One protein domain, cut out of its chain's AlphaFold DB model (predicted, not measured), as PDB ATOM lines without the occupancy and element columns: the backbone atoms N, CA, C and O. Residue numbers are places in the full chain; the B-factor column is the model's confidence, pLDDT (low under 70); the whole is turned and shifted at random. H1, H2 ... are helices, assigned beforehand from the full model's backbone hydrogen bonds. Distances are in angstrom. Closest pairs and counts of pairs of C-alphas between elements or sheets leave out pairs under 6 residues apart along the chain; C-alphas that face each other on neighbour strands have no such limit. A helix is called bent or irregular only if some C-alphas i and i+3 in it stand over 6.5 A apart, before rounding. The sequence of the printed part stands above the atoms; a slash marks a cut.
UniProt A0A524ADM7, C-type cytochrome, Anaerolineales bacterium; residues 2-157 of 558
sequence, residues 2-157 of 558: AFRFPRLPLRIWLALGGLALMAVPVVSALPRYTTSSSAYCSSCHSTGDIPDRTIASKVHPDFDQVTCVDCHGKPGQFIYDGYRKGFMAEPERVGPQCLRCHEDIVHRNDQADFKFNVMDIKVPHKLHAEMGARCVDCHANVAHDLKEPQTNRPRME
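Overview. This is residues 2 to 157 of the 558 residues of the protein "C-type cytochrome" of Anaerolineales bacterium (UniProt A0A524ADM7). Look for one long helix, H1, that sticks out with residues 10 to 30, together with residues 2 to 9 before it, as an arm from a body of short helices and long loops. In the body H5 has H3 and H8 packed on it, while H6 and H7 pair up farther from the arm. The printed part has 156 residues with eight named helices, H1 to H8 in chain order, and no named strand; the class is all helix, with under half of the residues, 70 of 156, in named elements. The whole is only just loose, close to extended, with a radius of gyration of the C-alphas of 22.5 A; it spans 78 by 36 by 28 A, and the arm makes much of the length.

Along the chain. Find C-alpha 10 at (-93.604, 43.100, 29.653); from there H1, residues 10 to 36, runs 38.8 A to C-alpha 36 at (-56.684, 34.820, 38.111). It is neither bent nor irregular, but only just: C-alphas 22 and 25 are 6.3 A apart. Next come H2, residues 38 to 45, 10.0 A long, H3, residues 68 to 72, and H4, residues 83 to 86. H5, residues 91 to 101, is 16.3 A long. H6, residues 103 to 107, is only just irregular, with C-alphas 103 and 106 7.0 A apart. H7 is residues 125 to 130, and H8, residues 135 to 138, ends at C-alpha 138, (-32.375, 38.187, 48.151).

Arrangement. Start at H1, which touches H2 only at the corner, with residues 33 to 35 alone: the closest C-alphas, of Thr 34 and Tyr 40, are 5.9 A apart. Their lines stand at a steep tilt of 59 degrees, the same way. H1 and H3 are close but not clearly touching, with C-alphas of Ser 36 and Val 69 closest at 6.0 A. H3 touches H5, closest at the C-alphas of Cys 71 and Val 94, 5.5 A. H5 touches H8, closest at the C-alphas of Gly 95 and Cys 135, 5.2 A. H6 touches H7, closest at the C-alphas of Val 106 and Lys 126, 4.7 A. H4 touches no helix. Every O i to N i+4 pair is within hydrogen-bond range in H3 and H7, against 19 of 23 in H1, 3 of 4 in H2, 3 of 7 in H5 and 0 of 1 in H6; for O i to N i+3, H5 has 5 of 8 and H6 1 of 2, and H4 and H8 are too short for an i+4 pair.

Size, cuts and confidence. The C-alphas of Arg 7 and Met 119 are the two farthest apart, 78.5 A. Without residues 2 to 30, which stand free, the body spans 44 by 31 by 25 A. The printed part has no cut; the links H2 to H3 and H6 to H7 are long. Confidence is under 70 at residues 2 to 5, 44 to 56, 75 to 89, 109 to 122 and 146 to 157.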
ATOM      1  N   ALA A   2     -82.958  61.423  19.940       47.34
ATOM      2  CA  ALA A   2     -83.730  60.919  21.076       47.34
ATOM      3  C   ALA A   2     -83.835  59.391  20.961       47.34
ATOM      4  O   ALA A   2     -84.462  58.889  20.027       47.34
ATOM      5  N   PHE A   3     -83.196  58.655  21.874       51.41
ATOM      6  CA  PHE A   3     -83.302  57.197  21.939       51.41
ATOM      7  C   PHE A   3     -84.758  56.817  22.252       51.41
ATOM      8  O   PHE A   3     -85.244  57.004  23.366       51.41
ATOM      9  N   ARG A   4     -85.490  56.324  21.247       62.53
ATOM     10  CA  ARG A   4     -86.827  55.746  21.434       62.53
ATOM     11  C   ARG A   4     -86.660  54.297  21.878       62.53
ATOM     12  O   ARG A   4     -86.257  53.458  21.080       62.53
ATOM     13  N   PHE A   5     -86.985  54.005  23.136       61.53
ATOM     14  CA  PHE A   5     -87.028  52.627  23.624       61.53
ATOM     15  C   PHE A   5     -88.117  51.825  22.887       61.53
ATOM     16  O   PHE A   5     -89.235  52.327  22.716       61.53
ATOM     17  N   PRO A   6     -87.824  50.591  22.441       73.56
ATOM     18  CA  PRO A   6     -88.802  49.752  21.764       73.56
ATOM     19  C   PRO A   6     -89.931  49.354  22.728       73.56
ATOM     20  O   PRO A   6     -89.691  48.897  23.847       73.56
ATOM     21  N   ARG A   7     -91.188  49.516  22.292       78.12
ATOM     22  CA  ARG A   7     -92.386  49.105  23.045       78.12
ATOM     23  C   ARG A   7     -92.582  47.590  22.940       78.12
ATOM     24  O   ARG A   7     -93.433  47.121  22.193       78.12
ATOM     25  N   LEU A   8     -91.766  46.830  23.661       81.31
ATOM     26  CA  LEU A   8     -91.929  45.382  23.794       81.31
ATOM     27  C   LEU A   8     -92.892  45.044  24.949       81.31
ATOM     28  O   LEU A   8     -92.934  45.775  25.943       81.31
ATOM     29  N   PRO A   9     -93.672  43.950  24.849       85.25
ATOM     30  CA  PRO A   9     -94.544  43.491  25.928       85.25
ATOM     31  C   PRO A   9     -93.729  43.088  27.166       85.25
ATOM     32  O   PRO A   9     -92.634  42.539  27.048       85.25
ATOM     33  N   LEU A  10     -94.289  43.305  28.365       80.75
ATOM     34  CA  LEU A  10     -93.604  43.100  29.653       80.75
ATOM     35  C   LEU A  10     -92.966  41.708  29.789       80.75
ATOM     36  O   LEU A  10     -91.876  41.585  30.328       80.75
ATOM     37  N   ARG A  11     -93.596  40.661  29.239       83.06
ATOM     38  CA  ARG A  11     -93.053  39.290  29.245       83.06
ATOM     39  C   ARG A  11     -91.736  39.158  28.474       83.06
ATOM     40  O   ARG A  11     -90.871  38.404  28.900       83.06
ATOM     41  N   ILE A  12     -91.572  39.903  27.379       83.19
ATOM     42  CA  ILE A  12     -90.322  39.930  26.608       83.19
ATOM     43  C   ILE A  12     -89.256  40.716  27.375       83.19
ATOM     44  O   ILE A  12     -88.121  40.265  27.443       83.19
ATOM     45  N   TRP A  13     -89.613  41.825  28.029       83.88
ATOM     46  CA  TRP A  13     -88.680  42.535  28.914       83.88
ATOM     47  C   TRP A  13     -88.234  41.689  30.111       83.88
ATOM     48  O   TRP A  13     -87.057  41.703  30.450       83.88
ATOM     49  N   LEU A  14     -89.137  40.906  30.708       83.56
ATOM     50  CA  LEU A  14     -88.804  39.967  31.783       83.56
ATOM     51  C   LEU A  14     -87.915  38.819  31.285       83.56
ATOM     52  O   LEU A  14     -86.958  38.462  31.964       83.56
ATOM     53  N   ALA A  15     -88.179  38.280  30.090       84.12
ATOM     54  CA  ALA A  15     -87.338  37.251  29.481       84.12
ATOM     55  C   ALA A  15     -85.935  37.781  29.139       84.12
ATOM     56  O   ALA A  15     -84.943  37.140  29.469       84.12
ATOM     57  N   LEU A  16     -85.836  38.974  28.540       84.25
ATOM     58  CA  LEU A  16     -84.560  39.630  28.242       84.25
ATOM     59  C   LEU A  16     -83.801  40.010  29.520       84.25
ATOM     60  O   LEU A  16     -82.592  39.818  29.582       84.25
ATOM     61  N   GLY A  17     -84.500  40.492  30.550       82.44
ATOM     62  CA  GLY A  17     -83.916  40.770  31.863       82.44
ATOM     63  C   GLY A  17     -83.395  39.508  32.553       82.44
ATOM     64  O   GLY A  17     -82.291  39.519  33.089       82.44
ATOM     65  N   GLY A  18     -84.138  38.400  32.477       84.25
ATOM     66  CA  GLY A  18     -83.699  37.096  32.981       84.25
ATOM     67  C   GLY A  18     -82.483  36.547  32.230       84.25
ATOM     68  O   GLY A  18     -81.544  36.057  32.849       84.25
ATOM     69  N   LEU A  19     -82.454  36.691  30.902       82.75
ATOM     70  CA  LEU A  19     -81.334  36.251  30.066       82.75
ATOM     71  C   LEU A  19     -80.084  37.115  30.304       82.75
ATOM     72  O   LEU A  19     -78.982  36.582  30.409       82.75
ATOM     73  N   ALA A  20     -80.256  38.425  30.496       80.25
ATOM     74  CA  ALA A  20     -79.184  39.321  30.921       80.25
ATOM     75  C   ALA A  20     -78.652  38.949  32.317       80.25
ATOM     76  O   ALA A  20     -77.441  38.852  32.492       80.25
ATOM     77  N   LEU A  21     -79.528  38.657  33.285       80.38
ATOM     78  CA  LEU A  21     -79.137  38.199  34.627       80.38
ATOM     79  C   LEU A  21     -78.368  36.872  34.604       80.38
ATOM     80  O   LEU A  21     -77.448  36.705  35.398       80.38
ATOM     81  N   MET A  22     -78.690  35.957  33.684       79.56
ATOM     82  CA  MET A  22     -77.934  34.711  33.490       79.56
ATOM     83  C   MET A  22     -76.607  34.920  32.746       79.56
ATOM     84  O   MET A  22     -75.655  34.177  32.968       79.56
ATOM     85  N   ALA A  23     -76.505  35.945  31.896       78.75
ATOM     86  CA  ALA A  23     -75.268  36.282  31.196       78.75
ATOM     87  C   ALA A  23     -74.241  36.985  32.104       78.75
ATOM     88  O   ALA A  23     -73.044  36.761  31.952       78.75
ATOM     89  N   VAL A  24     -74.681  37.792  33.078       77.00
ATOM     90  CA  VAL A  24     -73.802  38.504  34.032       77.00
ATOM     91  C   VAL A  24     -72.788  37.591  34.753       77.00
ATOM     92  O   VAL A  24     -71.602  37.936  34.754       77.00
ATOM     93  N   PRO A  25     -73.160  36.434  35.341       73.88
ATOM     94  CA  PRO A  25     -72.190  35.541  35.971       73.88
ATOM     95  C   PRO A  25     -71.210  34.944  34.958       73.88
ATOM     96  O   PRO A  25     -70.039  34.825  35.277       73.88
ATOM     97  N   VAL A  26     -71.622  34.653  33.721       76.38
ATOM     98  CA  VAL A  26     -70.712  34.134  32.680       76.38
ATOM     99  C   VAL A  26     -69.713  35.206  32.235       76.38
ATOM    100  O   VAL A  26     -68.511  34.951  32.169       76.38
ATOM    101  N   VAL A  27     -70.194  36.429  32.001       74.31
ATOM    102  CA  VAL A  27     -69.377  37.576  31.571       74.31
ATOM    103  C   VAL A  27     -68.413  38.038  32.672       74.31
ATOM    104  O   VAL A  27     -67.367  38.595  32.363       74.31
ATOM    105  N   SER A  28     -68.716  37.780  33.949       70.44
ATOM    106  CA  SER A  28     -67.834  38.120  35.077       70.44
ATOM    107  C   SER A  28     -66.938  36.966  35.539       70.44
ATOM    108  O   SER A  28     -65.799  37.209  35.937       70.44
ATOM    109  N   ALA A  29     -67.404  35.716  35.473       76.50
ATOM    110  CA  ALA A  29     -66.641  34.548  35.905       76.50
ATOM    111  C   ALA A  29     -65.580  34.138  34.885       76.50
ATOM    112  O   ALA A  29     -64.471  33.803  35.288       76.50
ATOM    113  N   LEU A  30     -65.880  34.199  33.582       77.31
ATOM    114  CA  LEU A  30     -64.934  33.770  32.554       77.31
ATOM    115  C   LEU A  30     -63.654  34.622  32.555       77.31
ATOM    116  O   LEU A  30     -62.580  34.029  32.631       77.31
ATOM    117  N   PRO A  31     -63.710  35.970  32.575       74.06
ATOM    118  CA  PRO A  31     -62.492  36.760  32.669       74.06
ATOM    119  C   PRO A  31     -61.750  36.557  33.982       74.06
ATOM    120  O   PRO A  31     -60.529  36.512  33.984       74.06
ATOM    121  N   ARG A  32     -62.449  36.400  35.112       74.38
ATOM    122  CA  ARG A  32     -61.779  36.098  36.386       74.38
ATOM    123  C   ARG A  32     -61.050  34.762  36.315       74.38
ATOM    124  O   ARG A  32     -59.886  34.694  36.689       74.38
ATOM    125  N   TYR A  33     -61.686  33.730  35.771       79.56
ATOM    126  CA  TYR A  33     -61.054  32.430  35.584       79.56
ATOM    127  C   TYR A  33     -59.811  32.536  34.694       79.56
ATOM    128  O   TYR A  33     -58.742  32.091  35.091       79.56
ATOM    129  N   THR A  34     -59.897  33.205  33.544       74.69
ATOM    130  CA  THR A  34     -58.762  33.297  32.614       74.69
ATOM    131  C   THR A  34     -57.661  34.272  33.041       74.69
ATOM    132  O   THR A  34     -56.583  34.269  32.455       74.69
ATOM    133  N   THR A  35     -57.903  35.117  34.047       72.06
ATOM    134  CA  THR A  35     -56.926  36.123  34.503       72.06
ATOM    135  C   THR A  35     -56.418  35.905  35.923       72.06
ATOM    136  O   THR A  35     -55.434  36.527  36.307       72.06
ATOM    137  N   SER A  36     -57.062  35.040  36.709       73.06
ATOM    138  CA  SER A  36     -56.684  34.820  38.111       73.06
ATOM    139  C   SER A  36     -56.718  33.379  38.596       73.06
ATOM    140  O   SER A  36     -56.302  33.112  39.718       73.06
ATOM    141  N   SER A  37     -57.160  32.432  37.765       80.38
ATOM    142  CA  SER A  37     -57.117  31.019  38.134       80.38
ATOM    143  C   SER A  37     -55.719  30.453  37.937       80.38
ATOM    144  O   SER A  37     -55.241  30.361  36.804       80.38
ATOM    145  N   SER A  38     -55.117  29.962  39.021       78.69
ATOM    146  CA  SER A  38     -53.885  29.173  38.972       78.69
ATOM    147  C   SER A  38     -54.024  27.988  38.007       78.69
ATOM    148  O   SER A  38     -53.133  27.753  37.204       78.69
ATOM    149  N   ALA A  39     -55.186  27.320  37.972       79.94
ATOM    150  CA  ALA A  39     -55.439  26.200  37.059       79.94
ATOM    151  C   ALA A  39     -55.413  26.612  35.577       79.94
ATOM    152  O   ALA A  39     -54.917  25.870  34.729       79.94
ATOM    153  N   TYR A  40     -55.917  27.807  35.252       79.44
ATOM    154  CA  TYR A  40     -55.831  28.329  33.891       79.44
ATOM    155  C   TYR A  40     -54.391  28.715  33.538       79.44
ATOM    156  O   TYR A  40     -53.902  28.326  32.480       79.44
ATOM    157  N   CYS A  41     -53.679  29.402  34.437       76.69
ATOM    158  CA  CYS A  41     -52.269  29.744  34.246       76.69
ATOM    159  C   CYS A  41     -51.407  28.488  34.028       76.69
ATOM    160  O   CYS A  41     -50.617  28.430  33.084       76.69
ATOM    161  N   SER A  42     -51.609  27.454  34.848       76.50
ATOM    162  CA  SER A  42     -50.903  26.180  34.734       76.50
ATOM    163  C   SER A  42     -51.217  25.451  33.432       76.50
ATOM    164  O   SER A  42     -50.319  24.814  32.913       76.50
ATOM    165  N   SER A  43     -52.411  25.588  32.844       74.50
ATOM    166  CA  SER A  43     -52.751  24.906  31.579       74.50
ATOM    167  C   SER A  43     -51.842  25.269  30.396       74.50
ATOM    168  O   SER A  43     -51.715  24.480  29.465       74.50
ATOM    169  N   CYS A  44     -51.194  26.439  30.438       67.81
ATOM    170  CA  CYS A  44     -50.177  26.837  29.463       67.81
ATOM    171  C   CYS A  44     -48.750  26.691  30.011       67.81
ATOM    172  O   CYS A  44     -47.830  26.377  29.257       67.81
ATOM    173  N   HIS A  45     -48.547  26.913  31.314       69.56
ATOM    174  CA  HIS A  45     -47.228  26.814  31.945       69.56
ATOM    175  C   HIS A  45     -46.764  25.376  32.212       69.56
ATOM    176  O   HIS A  45     -45.567  25.154  32.318       69.56
ATOM    177  N   SER A  46     -47.670  24.397  32.259       62.34
ATOM    178  CA  SER A  46     -47.334  22.971  32.373       62.34
ATOM    179  C   SER A  46     -46.891  22.343  31.050       62.34
ATOM    180  O   SER A  46     -46.421  21.213  31.045       62.34
ATOM    181  N   THR A  47     -47.103  23.032  29.924       53.66
ATOM    182  CA  THR A  47     -46.864  22.525  28.562       53.66
ATOM    183  C   THR A  47     -45.739  23.254  27.820       53.66
ATOM    184  O   THR A  47     -45.527  22.969  26.646       53.66
ATOM    185  N   GLY A  48     -45.076  24.231  28.449       48.94
ATOM    186  CA  GLY A  48     -44.037  25.067  27.826       48.94
ATOM    187  C   GLY A  48     -42.611  24.773  28.314       48.94
ATOM    188  O   GLY A  48     -42.414  23.978  29.226       48.94
ATOM    189  N   ASP A  49     -41.636  25.489  27.744       44.44
ATOM    190  CA  ASP A  49     -40.176  25.329  27.934       44.44
ATOM    191  C   ASP A  49     -39.630  25.700  29.335       44.44
ATOM    192  O   ASP A  49     -38.420  25.763  29.532       44.44
ATOM    193  N   ILE A  50     -40.492  25.983  30.320       51.69
ATOM    194  CA  ILE A  50     -40.086  26.407  31.674       51.69
ATOM    195  C   ILE A  50     -40.764  25.486  32.710       51.69
ATOM    196  O   ILE A  50     -41.873  25.785  33.162       51.69
ATOM    197  N   PRO A  51     -40.153  24.332  33.041       48.97
ATOM    198  CA  PRO A  51     -40.797  23.235  33.777       48.97
ATOM    199  C   PRO A  51     -41.089  23.510  35.265       48.97
ATOM    200  O   PRO A  51     -41.704  22.685  35.935       48.97
ATOM    201  N   ASP A  52     -40.681  24.653  35.809       55.50
ATOM    202  CA  ASP A  52     -40.616  24.926  37.250       55.50
ATOM    203  C   ASP A  52     -41.836  25.655  37.837       55.50
ATOM    204  O   ASP A  52     -42.001  25.719  39.055       55.50
ATOM    205  N   ARG A  53     -42.729  26.194  36.996       59.66
ATOM    206  CA  ARG A  53     -43.883  27.007  37.443       59.66
ATOM    207  C   ARG A  53     -45.068  26.198  37.970       59.66
ATOM    208  O   ARG A  53     -46.059  26.782  38.403       59.66
ATOM    209  N   THR A  54     -44.995  24.873  37.898       60.31
ATOM    210  CA  THR A  54     -46.023  23.945  38.399       60.31
ATOM    211  C   THR A  54     -45.634  23.293  39.725       60.31
ATOM    212  O   THR A  54     -46.458  22.596  40.316       60.31
ATOM    213  N   ILE A  55     -44.411  23.529  40.208       65.75
ATOM    214  CA  ILE A  55     -43.912  22.969  41.462       65.75
ATOM    215  C   ILE A  55     -44.357  23.877  42.609       65.75
ATOM    216  O   ILE A  55     -44.052  25.069  42.629       65.75
ATOM    217  N   ALA A  56     -45.093  23.314  43.567       69.50
ATOM    218  CA  ALA A  56     -45.529  24.052  44.744       69.50
ATOM    219  C   ALA A  56     -44.330  24.417  45.634       69.50
ATOM    220  O   ALA A  56     -43.425  23.608  45.853       69.50
ATOM    221  N   SER A  57     -44.335  25.639  46.168       73.00
ATOM    222  CA  SER A  57     -43.324  26.077  47.130       73.00
ATOM    223  C   SER A  57     -43.444  25.272  48.425       73.00
ATOM    224  O   SER A  57     -44.538  25.011  48.907       73.00
ATOM    225  N   LYS A  58     -42.316  24.932  49.055       71.81
ATOM    226  CA  LYS A  58     -42.329  24.300  50.389       71.81
ATOM    227  C   LYS A  58     -42.589  25.289  51.529       71.81
ATOM    228  O   LYS A  58     -42.774  24.862  52.665       71.81
ATOM    229  N   VAL A  59     -42.519  26.594  51.250       73.06
ATOM    230  CA  VAL A  59     -42.631  27.662  52.260       73.06
ATOM    231  C   VAL A  59     -43.919  28.472  52.142       73.06
ATOM    232  O   VAL A  59     -44.292  29.138  53.103       73.06
ATOM    233  N   HIS A  60     -44.617  28.386  51.009       80.25
ATOM    234  CA  HIS A  60     -45.963  28.925  50.838       80.25
ATOM    235  C   HIS A  60     -46.968  27.780  50.682       80.25
ATOM    236  O   HIS A  60     -46.601  26.735  50.149       80.25
ATOM    237  N   PRO A  61     -48.221  27.955  51.131       79.12
ATOM    238  CA  PRO A  61     -49.308  27.043  50.794       79.12
ATOM    239  C   PRO A  61     -49.463  26.862  49.276       79.12
ATOM    240  O   PRO A  61     -48.982  27.688  48.496       79.12
ATOM    241  N   ASP A  62     -50.166  25.805  48.872       77.19
ATOM    242  CA  ASP A  62     -50.441  25.509  47.465       77.19
ATOM    243  C   ASP A  62     -51.156  26.672  46.739       77.19
ATOM    244  O   ASP A  62     -51.660  27.636  47.332       77.19
ATOM    245  N   PHE A  63     -51.219  26.575  45.407       74.31
ATOM    246  CA  PHE A  63     -51.742  27.627  44.527       74.31
ATOM    247  C   PHE A  63     -53.245  27.937  44.686       74.31
ATOM    248  O   PHE A  63     -53.783  28.741  43.916       74.31
ATOM    249  N   ASP A  64     -53.930  27.288  45.627       75.00
ATOM    250  CA  ASP A  64     -55.314  27.551  46.025       75.00
ATOM    251  C   ASP A  64     -55.429  28.680  47.064       75.00
ATOM    252  O   ASP A  64     -56.448  29.369  47.117       75.00
ATOM    253  N   GLN A  65     -54.377  28.888  47.856       81.75
ATOM    254  CA  GLN A  65     -54.309  29.881  48.927       81.75
ATOM    255  C   GLN A  65     -53.381  31.047  48.583       81.75
ATOM    256  O   GLN A  65     -53.690  32.187  48.927       81.75
ATOM    257  N   VAL A  66     -52.268  30.776  47.894       85.25
ATOM    258  CA  VAL A  66     -51.363  31.806  47.366       85.25
ATOM    259  C   VAL A  66     -51.273  31.628  45.855       85.25
ATOM    260  O   VAL A  66     -50.556  30.770  45.346       85.25
ATOM    261  N   THR A  67     -52.056  32.414  45.121       82.44
ATOM    262  CA  THR A  67     -52.182  32.279  43.666       82.44
ATOM    263  C   THR A  67     -51.054  33.004  42.934       82.44
ATOM    264  O   THR A  67     -50.385  33.888  43.469       82.44
ATOM    265  N   CYS A  68     -50.883  32.708  41.644       81.12
ATOM    266  CA  CYS A  68     -49.903  33.406  40.808       81.12
ATOM    267  C   CYS A  68     -50.144  34.931  40.767       81.12
ATOM    268  O   CYS A  68     -49.195  35.704  40.650       81.12
ATOM    269  N   VAL A  69     -51.401  35.382  40.868       81.56
ATOM    270  CA  VAL A  69     -51.755  36.813  40.836       81.56
ATOM    271  C   VAL A  69     -51.336  37.531  42.109       81.56
ATOM    272  O   VAL A  69     -50.990  38.709  42.042       81.56
ATOM    273  N   ASP A  70     -51.319  36.833  43.244       84.25
ATOM    274  CA  ASP A  70     -50.932  37.428  44.523       84.25
ATOM    275  C   ASP A  70     -49.473  37.900  44.507       84.25
ATOM    276  O   ASP A  70     -49.156  38.916  45.125       84.25
ATOM    277  N   CYS A  71     -48.626  37.235  43.710       83.75
ATOM    278  CA  CYS A  71     -47.218  37.580  43.524       83.75
ATOM    279  C   CYS A  71     -46.950  38.405  42.249       83.75
ATOM    280  O   CYS A  71     -46.177  39.360  42.287       83.75
ATOM    281  N   HIS A  72     -47.568  38.060  41.112       81.81
ATOM    282  CA  HIS A  72     -47.224  38.629  39.796       81.81
ATOM    283  C   HIS A  72     -48.197  39.696  39.277       81.81
ATOM    284  O   HIS A  72     -47.856  40.438  38.351       81.81
ATOM    285  N   GLY A  73     -49.404  39.783  39.839       78.88
ATOM    286  CA  GLY A  73     -50.422  40.753  39.446       78.88
ATOM    287  C   GLY A  73     -50.448  41.974  40.362       78.88
ATOM    288  O   GLY A  73     -50.006  41.927  41.509       78.88
ATOM    289  N   LYS A  74     -50.988  43.099  39.881       71.31
ATOM    290  CA  LYS A  74     -51.335  44.230  40.756       71.31
ATOM    291  C   LYS A  74     -52.703  43.988  41.411       71.31
ATOM    292  O   LYS A  74     -53.579  43.390  40.779       71.31
ATOM    293  N   PRO A  75     -52.941  44.492  42.636       63.41
ATOM    294  CA  PRO A  75     -54.256  44.413  43.265       63.41
ATOM    295  C   PRO A  75     -55.355  44.970  42.346       63.41
ATOM    296  O   PRO A  75     -55.267  46.108  41.890       63.41
ATOM    297  N   GLY A  76     -56.382  44.166  42.054       61.47
ATOM    298  CA  GLY A  76     -57.511  44.572  41.202       61.47
ATOM    299  C   GLY A  76     -57.219  44.633  39.697       61.47
ATOM    300  O   GLY A  76     -58.047  45.142  38.940       61.47
ATOM    301  N   GLN A  77     -56.068  44.129  39.243       64.69
ATOM    302  CA  GLN A  77     -55.709  44.123  37.830       64.69
ATOM    303  C   GLN A  77     -56.448  43.030  37.059       64.69
ATOM    304  O   GLN A  77     -56.358  41.848  37.378       64.69
ATOM    305  N   PHE A  78     -57.107  43.428  35.974       62.12
ATOM    306  CA  PHE A  78     -57.591  42.503  34.960       62.12
ATOM    307  C   PHE A  78     -56.526  42.342  33.867       62.12
ATOM    308  O   PHE A  78     -56.022  43.335  33.340       62.12
ATOM    309  N   ILE A  79     -56.174  41.105  33.506       61.25
ATOM    310  CA  ILE A  79     -55.157  40.817  32.478       61.25
ATOM    311  C   ILE A  79     -55.769  40.973  31.070       61.25
ATOM    312  O   ILE A  79     -55.897  40.009  30.323       61.25
ATOM    313  N   TYR A  80     -56.184  42.188  30.703       58.16
ATOM    314  CA  TYR A  80     -56.604  42.516  29.329       58.16
ATOM    315  C   TYR A  80     -55.486  43.186  28.510       58.16
ATOM    316  O   TYR A  80     -55.472  43.057  27.290       58.16
ATOM    317  N   ASP A  81     -54.502  43.813  29.167       49.97
ATOM    318  CA  ASP A  81     -53.368  44.512  28.525       49.97
ATOM    319  C   ASP A  81     -52.219  43.584  28.070       49.97
ATOM    320  O   ASP A  81     -51.122  44.032  27.723       49.97
ATOM    321  N   GLY A  82     -52.471  42.273  28.050       53.31
ATOM    322  CA  GLY A  82     -51.505  41.251  27.662       53.31
ATOM    323  C   GLY A  82     -50.448  40.944  28.734       53.31
ATOM    324  O   GLY A  82     -50.047  41.785  29.540       53.31
ATOM    325  N   TYR A  83     -49.962  39.699  28.710       54.03
ATOM    326  CA  TYR A  83     -48.975  39.134  29.646       54.03
ATOM    327  C   TYR A  83     -47.741  40.033  29.872       54.03
ATOM    328  O   TYR A  83     -47.316  40.241  31.010       54.03
ATOM    329  N   ARG A  84     -47.200  40.629  28.798       54.28
ATOM    330  CA  ARG A  84     -45.929  41.376  28.822       54.28
ATOM    331  C   ARG A  84     -45.958  42.668  29.640       54.28
ATOM    332  O   ARG A  84     -44.937  43.043  30.189       54.28
ATOM    333  N   LYS A  85     -47.093  43.364  29.731       56.88
ATOM    334  CA  LYS A  85     -47.160  44.650  30.457       56.88
ATOM    335  C   LYS A  85     -47.672  44.505  31.885       56.88
ATOM    336  O   LYS A  85     -47.484  45.405  32.699       56.88
ATOM    337  N   GLY A  86     -48.324  43.383  32.182       60.59
ATOM    338  CA  GLY A  86     -49.121  43.241  33.392       60.59
ATOM    339  C   GLY A  86     -48.728  42.116  34.343       60.59
ATOM    340  O   GLY A  86     -49.155  42.181  35.489       60.59
ATOM    341  N   PHE A  87     -47.975  41.102  33.896       69.94
ATOM    342  CA  PHE A  87     -47.822  39.850  34.659       69.94
ATOM    343  C   PHE A  87     -46.379  39.311  34.777       69.94
ATOM    344  O   PHE A  87     -46.143  38.259  35.356       69.94
ATOM    345  N   MET A  88     -45.386  40.029  34.247       69.69
ATOM    346  CA  MET A  88     -43.959  39.723  34.448       69.69
ATOM    347  C   MET A  88     -43.497  39.802  35.919       69.69
ATOM    348  O   MET A  88     -43.982  40.627  36.694       69.69
ATOM    349  N   ALA A  89     -42.518  38.966  36.270       69.19
ATOM    350  CA  ALA A  89     -41.892  38.866  37.591       69.19
ATOM    351  C   ALA A  89     -40.833  39.960  37.836       69.19
ATOM    352  O   ALA A  89     -39.694  39.677  38.190       69.19
ATOM    353  N   GLU A  90     -41.189  41.217  37.585       78.44
ATOM    354  CA  GLU A  90     -40.279  42.341  37.815       78.44
ATOM    355  C   GLU A  90     -40.122  42.598  39.320       78.44
ATOM    356  O   GLU A  90     -41.129  42.616  40.039       78.44
ATOM    357  N   PRO A  91     -38.901  42.834  39.819       74.06
ATOM    358  CA  PRO A  91     -38.673  43.091  41.235       74.06
ATOM    359  C   PRO A  91     -39.485  44.243  41.839       74.06
ATOM    360  O   PRO A  91     -39.942  44.155  42.979       74.06
ATOM    361  N   GLU A  92     -39.728  45.298  41.065       78.94
ATOM    362  CA  GLU A  92     -40.550  46.453  41.438       78.94
ATOM    363  C   GLU A  92     -42.024  46.083  41.625       78.94
ATOM    364  O   GLU A  92     -42.773  46.800  42.289       78.94
ATOM    365  N   ARG A  93     -42.452  44.966  41.029       81.19
ATOM    366  CA  ARG A  93     -43.804  44.434  41.144       81.19
ATOM    367  C   ARG A  93     -43.899  43.370  42.214       81.19
ATOM    368  O   ARG A  93     -44.820  43.420  43.003       81.19
ATOM    369  N   VAL A  94     -42.990  42.408  42.244       83.62
ATOM    370  CA  VAL A  94     -43.101  41.279  43.176       83.62
ATOM    371  C   VAL A  94     -42.741  41.709  44.603       83.62
ATOM    372  O   VAL A  94     -43.392  41.289  45.556       83.62
ATOM    373  N   GLY A  95     -41.758  42.602  44.768       84.12
ATOM    374  CA  GLY A  95     -41.298  43.064  46.082       84.12
ATOM    375  C   GLY A  95     -42.405  43.646  46.979       84.12
ATOM    376  O   GLY A  95     -42.575  43.163  48.101       84.12
ATOM    377  N   PRO A  96     -43.192  44.638  46.515       84.75
ATOM    378  CA  PRO A  96     -44.304  45.193  47.293       84.75
ATOM    379  C   PRO A  96     -45.408  44.173  47.603       84.75
ATOM    380  O   PRO A  96     -46.071  44.279  48.633       84.75
ATOM    381  N   GLN A  97     -45.595  43.167  46.745       87.19
ATOM    382  CA  GLN A  97     -46.610  42.129  46.916       87.19
ATOM    383  C   GLN A  97     -46.257  41.228  48.102       87.19
ATOM    384  O   GLN A  97     -47.145  40.902  48.888       87.19
ATOM    385  N   CYS A  98     -44.968  40.926  48.307       86.12
ATOM    386  CA  CYS A  98     -44.499  40.212  49.497       86.12
ATOM    387  C   CYS A  98     -44.899  40.942  50.791       86.12
ATOM    388  O   CYS A  98     -45.401  40.321  51.727       86.12
ATOM    389  N   LEU A  99     -44.738  42.269  50.832       86.00
ATOM    390  CA  LEU A  99     -45.035  43.084  52.016       86.00
ATOM    391  C   LEU A  99     -46.532  43.158  52.349       86.00
ATOM    392  O   LEU A  99     -46.878  43.477  53.479       86.00
ATOM    393  N   ARG A 100     -47.430  42.819  51.413       86.19
ATOM    394  CA  ARG A 100     -48.876  42.752  51.697       86.19
ATOM    395  C   ARG A 100     -49.224  41.643  52.685       86.19
ATOM    396  O   ARG A 100     -50.153  41.806  53.468       86.19
ATOM    397  N   CYS A 101     -48.510  40.521  52.616       86.12
ATOM    398  CA  CYS A 101     -48.702  39.378  53.510       86.12
ATOM    399  C   CYS A 101     -47.652  39.342  54.633       86.12
ATOM    400  O   CYS A 101     -47.890  38.739  55.676       86.12
ATOM    401  N   HIS A 102     -46.509  40.007  54.437       85.69
ATOM    402  CA  HIS A 102     -45.378  40.045  55.366       85.69
ATOM    403  C   HIS A 102     -45.034  41.473  55.821       85.69
ATOM    404  O   HIS A 102     -43.867  41.854  55.834       85.69
ATOM    405  N   GLU A 103     -46.035  42.271  56.194       85.31
ATOM    406  CA  GLU A 103     -45.868  43.691  56.560       85.31
ATOM    407  C   GLU A 103     -44.837  43.898  57.685       85.31
ATOM    408  O   GLU A 103     -43.976  44.775  57.610       85.31
ATOM    409  N   ASP A 104     -44.847  43.018  58.687       83.38
ATOM    410  CA  ASP A 104     -43.973  43.122  59.856       83.38
ATOM    411  C   ASP A 104     -42.505  42.764  59.588       83.38
ATOM    412  O   ASP A 104     -41.665  42.959  60.470       83.38
ATOM    413  N   ILE A 105     -42.164  42.189  58.428       80.62
ATOM    414  CA  ILE A 105     -40.828  41.607  58.221       80.62
ATOM    415  C   ILE A 105     -39.727  42.669  58.261       80.62
ATOM    416  O   ILE A 105     -38.652  42.424  58.795       80.62
ATOM    417  N   VAL A 106     -40.038  43.890  57.818       78.94
ATOM    418  CA  VAL A 106     -39.130  45.048  57.852       78.94
ATOM    419  C   VAL A 106     -38.809  45.475  59.290       78.94
ATOM    420  O   VAL A 106     -37.836  46.179  59.527       78.94
ATOM    421  N   HIS A 107     -39.593  45.047  60.278       79.00
ATOM    422  CA  HIS A 107     -39.385  45.369  61.691       79.00
ATOM    423  C   HIS A 107     -38.813  44.203  62.500       79.00
ATOM    424  O   HIS A 107     -38.616  44.333  63.710       79.00
ATOM    425  N   ARG A 108     -38.522  43.076  61.844       70.50
ATOM    426  CA  ARG A 108     -37.956  41.886  62.469       70.50
ATOM    427  C   ARG A 108     -36.494  41.729  62.054       70.50
ATOM    428  O   ARG A 108     -36.122  41.976  60.915       70.50
ATOM    429  N   ASN A 109     -35.687  41.300  63.019       64.00
ATOM    430  CA  ASN A 109     -34.346  40.771  62.798       64.00
ATOM    431  C   ASN A 109     -34.460  39.249  63.008       64.00
ATOM    432  O   ASN A 109     -34.065  38.729  64.045       64.00
ATOM    433  N   ASP A 110     -35.217  38.612  62.116       63.03
ATOM    434  CA  ASP A 110     -35.340  37.180  61.799       63.03
ATOM    435  C   ASP A 110     -34.572  36.233  62.721       63.03
ATOM    436  O   ASP A 110     -33.503  35.710  62.422       63.03
ATOM    437  N   GLN A 111     -35.212  35.969  63.858       50.94
ATOM    438  CA  GLN A 111     -34.938  34.819  64.717       50.94
ATOM    439  C   GLN A 111     -36.208  34.032  65.068       50.94
ATOM    440  O   GLN A 111     -36.116  32.922  65.583       50.94
ATOM    441  N   ALA A 112     -37.399  34.572  64.800       44.41
ATOM    442  CA  ALA A 112     -38.644  33.926  65.189       44.41
ATOM    443  C   ALA A 112     -39.160  33.005  64.069       44.41
ATOM    444  O   ALA A 112     -39.450  33.457  62.963       44.41
ATOM    445  N   ASP A 113     -39.280  31.718  64.396       48.19
ATOM    446  CA  ASP A 113     -40.148  30.724  63.747       48.19
ATOM    447  C   ASP A 113     -39.723  30.121  62.394       48.19
ATOM    448  O   ASP A 113     -40.423  29.252  61.869       48.19
ATOM    449  N   PHE A 114     -38.545  30.448  61.849       47.16
ATOM    450  CA  PHE A 114     -38.022  29.702  60.696       47.16
ATOM    451  C   PHE A 114     -37.338  28.407  61.146       47.16
ATOM    452  O   PHE A 114     -36.198  28.416  61.610       47.16
ATOM    453  N   LYS A 115     -38.016  27.269  60.929       41.00
ATOM    454  CA  LYS A 115     -37.560  25.897  61.251       41.00
ATOM    455  C   LYS A 115     -36.171  25.511  60.725       41.00
ATOM    456  O   LYS A 115     -35.681  24.440  61.067       41.00
ATOM    457  N   PHE A 116     -35.557  26.334  59.877       45.84
ATOM    458  CA  PHE A 116     -34.346  25.963  59.174       45.84
ATOM    459  C   PHE A 116     -33.220  27.007  59.163       45.84
ATOM    460  O   PHE A 116     -32.276  26.818  58.400       45.84
ATOM    461  N   ASN A 117     -33.233  28.065  59.985       48.78
ATOM    462  CA  ASN A 117     -32.054  28.942  60.132       48.78
ATOM    463  C   ASN A 117     -30.941  28.249  60.951       48.78
ATOM    464  O   ASN A 117     -30.624  28.651  62.063       48.78
ATOM    465  N   VAL A 118     -30.378  27.166  60.401       45.41
ATOM    466  CA  VAL A 118     -29.369  26.300  61.042       45.41
ATOM    467  C   VAL A 118     -28.117  27.086  61.455       45.41
ATOM    468  O   VAL A 118     -27.434  26.688  62.389       45.41
ATOM    469  N   MET A 119     -27.849  28.213  60.789       49.09
ATOM    470  CA  MET A 119     -26.649  29.032  60.980       49.09
ATOM    471  C   MET A 119     -26.874  30.279  61.858       49.09
ATOM    472  O   MET A 119     -25.956  31.081  61.989       49.09
ATOM    473  N   ASP A 120     -28.078  30.465  62.422       54.56
ATOM    474  CA  ASP A 120     -28.472  31.617  63.267       54.56
ATOM    475  C   ASP A 120     -28.080  32.994  62.683       54.56
ATOM    476  O   ASP A 120     -27.655  33.915  63.384       54.56
ATOM    477  N   ILE A 121     -28.204  33.142  61.361       60.66
ATOM    478  CA  ILE A 121     -27.892  34.401  60.676       60.66
ATOM    479  C   ILE A 121     -29.035  35.382  60.934       60.66
ATOM    480  O   ILE A 121     -30.186  35.062  60.642       60.66
ATOM    481  N   LYS A 122     -28.716  36.575  61.449       68.12
ATOM    482  CA  LYS A 122     -29.687  37.655  61.676       68.12
ATOM    483  C   LYS A 122     -29.571  38.698  60.572       68.12
ATOM    484  O   LYS A 122     -28.552  39.388  60.504       68.12
ATOM    485  N   VAL A 123     -30.608  38.862  59.754       74.56
ATOM    486  CA  VAL A 123     -30.639  39.920  58.740       74.56
ATOM    487  C   VAL A 123     -31.454  41.102  59.269       74.56
ATOM    488  O   VAL A 123     -32.650  40.983  59.504       74.56
ATOM    489  N   PRO A 124     -30.864  42.291  59.474       77.62
ATOM    490  CA  PRO A 124     -31.647  43.467  59.829       77.62
ATOM    491  C   PRO A 124     -32.419  43.970  58.600       77.62
ATOM    492  O   PRO A 124     -31.941  44.849  57.881       77.62
ATOM    493  N   HIS A 125     -33.606  43.413  58.337       84.50
ATOM    494  CA  HIS A 125     -34.425  43.742  57.161       84.50
ATOM    495  C   HIS A 125     -34.749  45.233  57.068       84.50
ATOM    496  O   HIS A 125     -34.757  45.785  55.968       84.50
ATOM    497  N   LYS A 126     -34.932  45.906  58.213       84.69
ATOM    498  CA  LYS A 126     -35.114  47.362  58.274       84.69
ATOM    499  C   LYS A 126     -33.987  48.113  57.575       84.69
ATOM    500  O   LYS A 126     -34.242  48.976  56.744       84.69
ATOM    501  N   LEU A 127     -32.746  47.763  57.912       82.75
ATOM    502  CA  LEU A 127     -31.558  48.429  57.394       82.75
ATOM    503  C   LEU A 127     -31.431  48.204  55.885       82.75
ATOM    504  O   LEU A 127     -31.205  49.147  55.138       82.75
ATOM    505  N   HIS A 128     -31.633  46.967  55.433       81.62
ATOM    506  CA  HIS A 128     -31.533  46.625  54.015       81.62
ATOM    507  C   HIS A 128     -32.635  47.300  53.188       81.62
ATOM    508  O   HIS A 128     -32.354  47.827  52.113       81.62
ATOM    509  N   ALA A 129     -33.859  47.371  53.715       81.81
ATOM    510  CA  ALA A 129     -34.951  48.107  53.085       81.81
ATOM    511  C   ALA A 129     -34.659  49.619  53.008       81.81
ATOM    512  O   ALA A 129     -34.887  50.233  51.969       81.81
ATOM    513  N   GLU A 130     -34.104  50.221  54.068       83.75
ATOM    514  CA  GLU A 130     -33.679  51.633  54.081       83.75
ATOM    515  C   GLU A 130     -32.526  51.911  53.100       83.75
ATOM    516  O   GLU A 130     -32.443  53.002  52.536       83.75
ATOM    517  N   MET A 131     -31.676  50.914  52.838       78.81
ATOM    518  CA  MET A 131     -30.621  50.954  51.817       78.81
ATOM    519  C   MET A 131     -31.139  50.709  50.389       78.81
ATOM    520  O   MET A 131     -30.358  50.750  49.439       78.81
ATOM    521  N   GLY A 132     -32.444  50.481  50.219       80.25
ATOM    522  CA  GLY A 132     -33.089  50.297  48.920       80.25
ATOM    523  C   GLY A 132     -33.100  48.860  48.396       80.25
ATOM    524  O   GLY A 132     -33.513  48.652  47.256       80.25
ATOM    525  N   ALA A 133     -32.689  47.872  49.198       80.69
ATOM    526  CA  ALA A 133     -32.822  46.464  48.833       80.69
ATOM    527  C   ALA A 133     -34.295  46.030  48.880       80.69
ATOM    528  O   ALA A 133     -35.045  46.371  49.800       80.69
ATOM    529  N   ARG A 134     -34.715  45.245  47.891       84.31
ATOM    530  CA  ARG A 134     -36.063  44.680  47.782       84.31
ATOM    531  C   ARG A 134     -36.041  43.215  48.178       84.31
ATOM    532  O   ARG A 134     -35.035  42.528  48.046       84.31
ATOM    533  N   CYS A 135     -37.206  42.705  48.565       82.75
ATOM    534  CA  CYS A 135     -37.379  41.321  49.006       82.75
ATOM    535  C   CYS A 135     -36.775  40.321  48.007       82.75
ATOM    536  O   CYS A 135     -36.011  39.443  48.393       82.75
ATOM    537  N   VAL A 136     -37.069  40.489  46.714       81.88
ATOM    538  CA  VAL A 136     -36.619  39.564  45.665       81.88
ATOM    539  C   VAL A 136     -35.143  39.695  45.299       81.88
ATOM    540  O   VAL A 136     -34.621  38.795  44.652       81.88
ATOM    541  N   ASP A 137     -34.464  40.766  45.719       78.81
ATOM    542  CA  ASP A 137     -33.023  40.900  45.484       78.81
ATOM    543  C   ASP A 137     -32.257  39.833  46.296       78.81
ATOM    544  O   ASP A 137     -31.172  39.414  45.909       78.81
ATOM    545  N   CYS A 138     -32.863  39.328  47.380       76.94
ATOM    546  CA  CYS A 138     -32.375  38.187  48.151       76.94
ATOM    547  C   CYS A 138     -33.243  36.929  47.953       76.94
ATOM    548  O   CYS A 138     -32.718  35.825  47.865       76.94
ATOM    549  N   HIS A 139     -34.567  37.073  47.853       80.31
ATOM    550  CA  HIS A 139     -35.555  35.984  47.805       80.31
ATOM    551  C   HIS A 139     -36.093  35.689  46.389       80.31
ATOM    552  O   HIS A 139     -37.286  35.438  46.208       80.31
ATOM    553  N   ALA A 140     -35.240  35.719  45.365       74.56
ATOM    554  CA  ALA A 140     -35.660  35.584  43.964       74.56
ATOM    555  C   ALA A 140     -36.353  34.246  43.624       74.56
ATOM    556  O   ALA A 140     -37.135  34.169  42.679       74.56
ATOM    557  N   ASN A 141     -36.078  33.186  44.388       73.25
ATOM    558  CA  ASN A 141     -36.446  31.804  44.076       73.25
ATOM    559  C   ASN A 141     -37.436  31.179  45.077       73.25
ATOM    560  O   ASN A 141     -37.522  29.963  45.176       73.25
ATOM    561  N   VAL A 142     -38.197  31.975  45.828       75.88
ATOM    562  CA  VAL A 142     -39.101  31.468  46.886       75.88
ATOM    563  C   VAL A 142     -40.219  30.543  46.379       75.88
ATOM    564  O   VAL A 142     -40.688  29.680  47.121       75.88
ATOM    565  N   ALA A 143     -40.658  30.717  45.132       72.50
ATOM    566  CA  ALA A 143     -41.641  29.847  44.475       72.50
ATOM    567  C   ALA A 143     -41.105  29.187  43.191       72.50
ATOM    568  O   ALA A 143     -41.741  28.292  42.649       72.50
ATOM    569  N   HIS A 144     -39.935  29.617  42.717       75.00
ATOM    570  CA  HIS A 144     -39.303  29.162  41.474       75.00
ATOM    571  C   HIS A 144     -37.879  28.670  41.750       75.00
ATOM    572  O   HIS A 144     -36.933  29.010  41.040       75.00
ATOM    573  N   ASP A 145     -37.683  27.936  42.850       72.50
ATOM    574  CA  ASP A 145     -36.374  27.350  43.116       72.50
ATOM    575  C   ASP A 145     -36.128  26.190  42.160       72.50
ATOM    576  O   ASP A 145     -36.705  25.114  42.296       72.50
ATOM    577  N   LEU A 146     -35.246  26.443  41.199       61.94
ATOM    578  CA  LEU A 146     -34.804  25.490  40.188       61.94
ATOM    579  C   LEU A 146     -33.858  24.414  40.739       61.94
ATOM    580  O   LEU A 146     -33.449  23.524  40.003       61.94
ATOM    581  N   LYS A 147     -33.445  24.515  42.010       55.72
ATOM    582  CA  LYS A 147     -32.553  23.531  42.630       55.72
ATOM    583  C   LYS A 147     -33.331  22.336  43.161       55.72
ATOM    584  O   LYS A 147     -34.354  22.498  43.822       55.72
ATOM    585  N   GLU A 148     -32.772  21.146  42.961       55.16
ATOM    586  CA  GLU A 148     -33.202  19.925  43.630       55.16
ATOM    587  C   GLU A 148     -32.184  19.537  44.720       55.16
ATOM    588  O   GLU A 148     -31.006  19.352  44.412       55.16
ATOM    589  N   PRO A 149     -32.597  19.429  45.999       58.66
ATOM    590  CA  PRO A 149     -33.909  19.800  46.531       58.66
ATOM    591  C   PRO A 149     -34.083  21.326  46.632       58.66
ATOM    592  O   PRO A 149     -33.133  22.058  46.913       58.66
ATOM    593  N   GLN A 150     -35.326  21.795  46.494       63.53
ATOM    594  CA  GLN A 150     -35.642  23.217  46.635       63.53
ATOM    595  C   GLN A 150     -35.262  23.728  48.026       63.53
ATOM    596  O   GLN A 150     -35.702  23.192  49.049       63.53
ATOM    597  N   THR A 151     -34.471  24.793  48.046       64.94
ATOM    598  CA  THR A 151     -33.967  25.465  49.243       64.94
ATOM    599  C   THR A 151     -34.892  26.592  49.693       64.94
ATOM    600  O   THR A 151     -35.042  26.781  50.898       64.94
ATOM    601  N   ASN A 152     -35.546  27.292  48.752       67.88
ATOM    602  CA  ASN A 152     -36.471  28.415  48.977       67.88
ATOM    603  C   ASN A 152     -35.903  29.509  49.905       67.88
ATOM    604  O   ASN A 152     -36.637  30.143  50.668       67.88
ATOM    605  N   ARG A 153     -34.580  29.703  49.877       68.50
ATOM    606  CA  ARG A 153     -33.860  30.652  50.730       68.50
ATOM    607  C   ARG A 153     -32.980  31.596  49.931       68.50
ATOM    608  O   ARG A 153     -32.491  31.199  48.870       68.50
ATOM    609  N   PRO A 154     -32.700  32.789  50.488       69.88
ATOM    610  CA  PRO A 154     -31.683  33.661  49.948       69.88
ATOM    611  C   PRO A 154     -30.358  32.947  49.826       69.88
ATOM    612  O   PRO A 154     -29.880  32.304  50.764       69.88
ATOM    613  N   ARG A 155     -29.778  33.066  48.643       68.62
ATOM    614  CA  ARG A 155     -28.468  32.512  48.362       68.62
ATOM    615  C   ARG A 155     -27.379  33.498  48.729       68.62
ATOM    616  O   ARG A 155     -27.552  34.712  48.613       68.62
ATOM    617  N   MET A 156     -26.228  32.958  49.111       65.69
ATOM    618  CA  MET A 156     -25.085  33.776  49.501       65.69
ATOM    619  C   MET A 156     -24.541  34.608  48.345       65.69
ATOM    620  O   MET A 156     -24.047  35.711  48.572       65.69
ATOM    621  N   GLU A 157     -24.727  34.139  47.109       61.62
ATOM    622  CA  GLU A 157     -24.389  34.902  45.912       61.62
ATOM    623  C   GLU A 157     -25.125  36.250  45.844       61.62
ATOM    624  O   GLU A 157     -24.570  37.206  45.311       61.62
TER     625      GLU A 157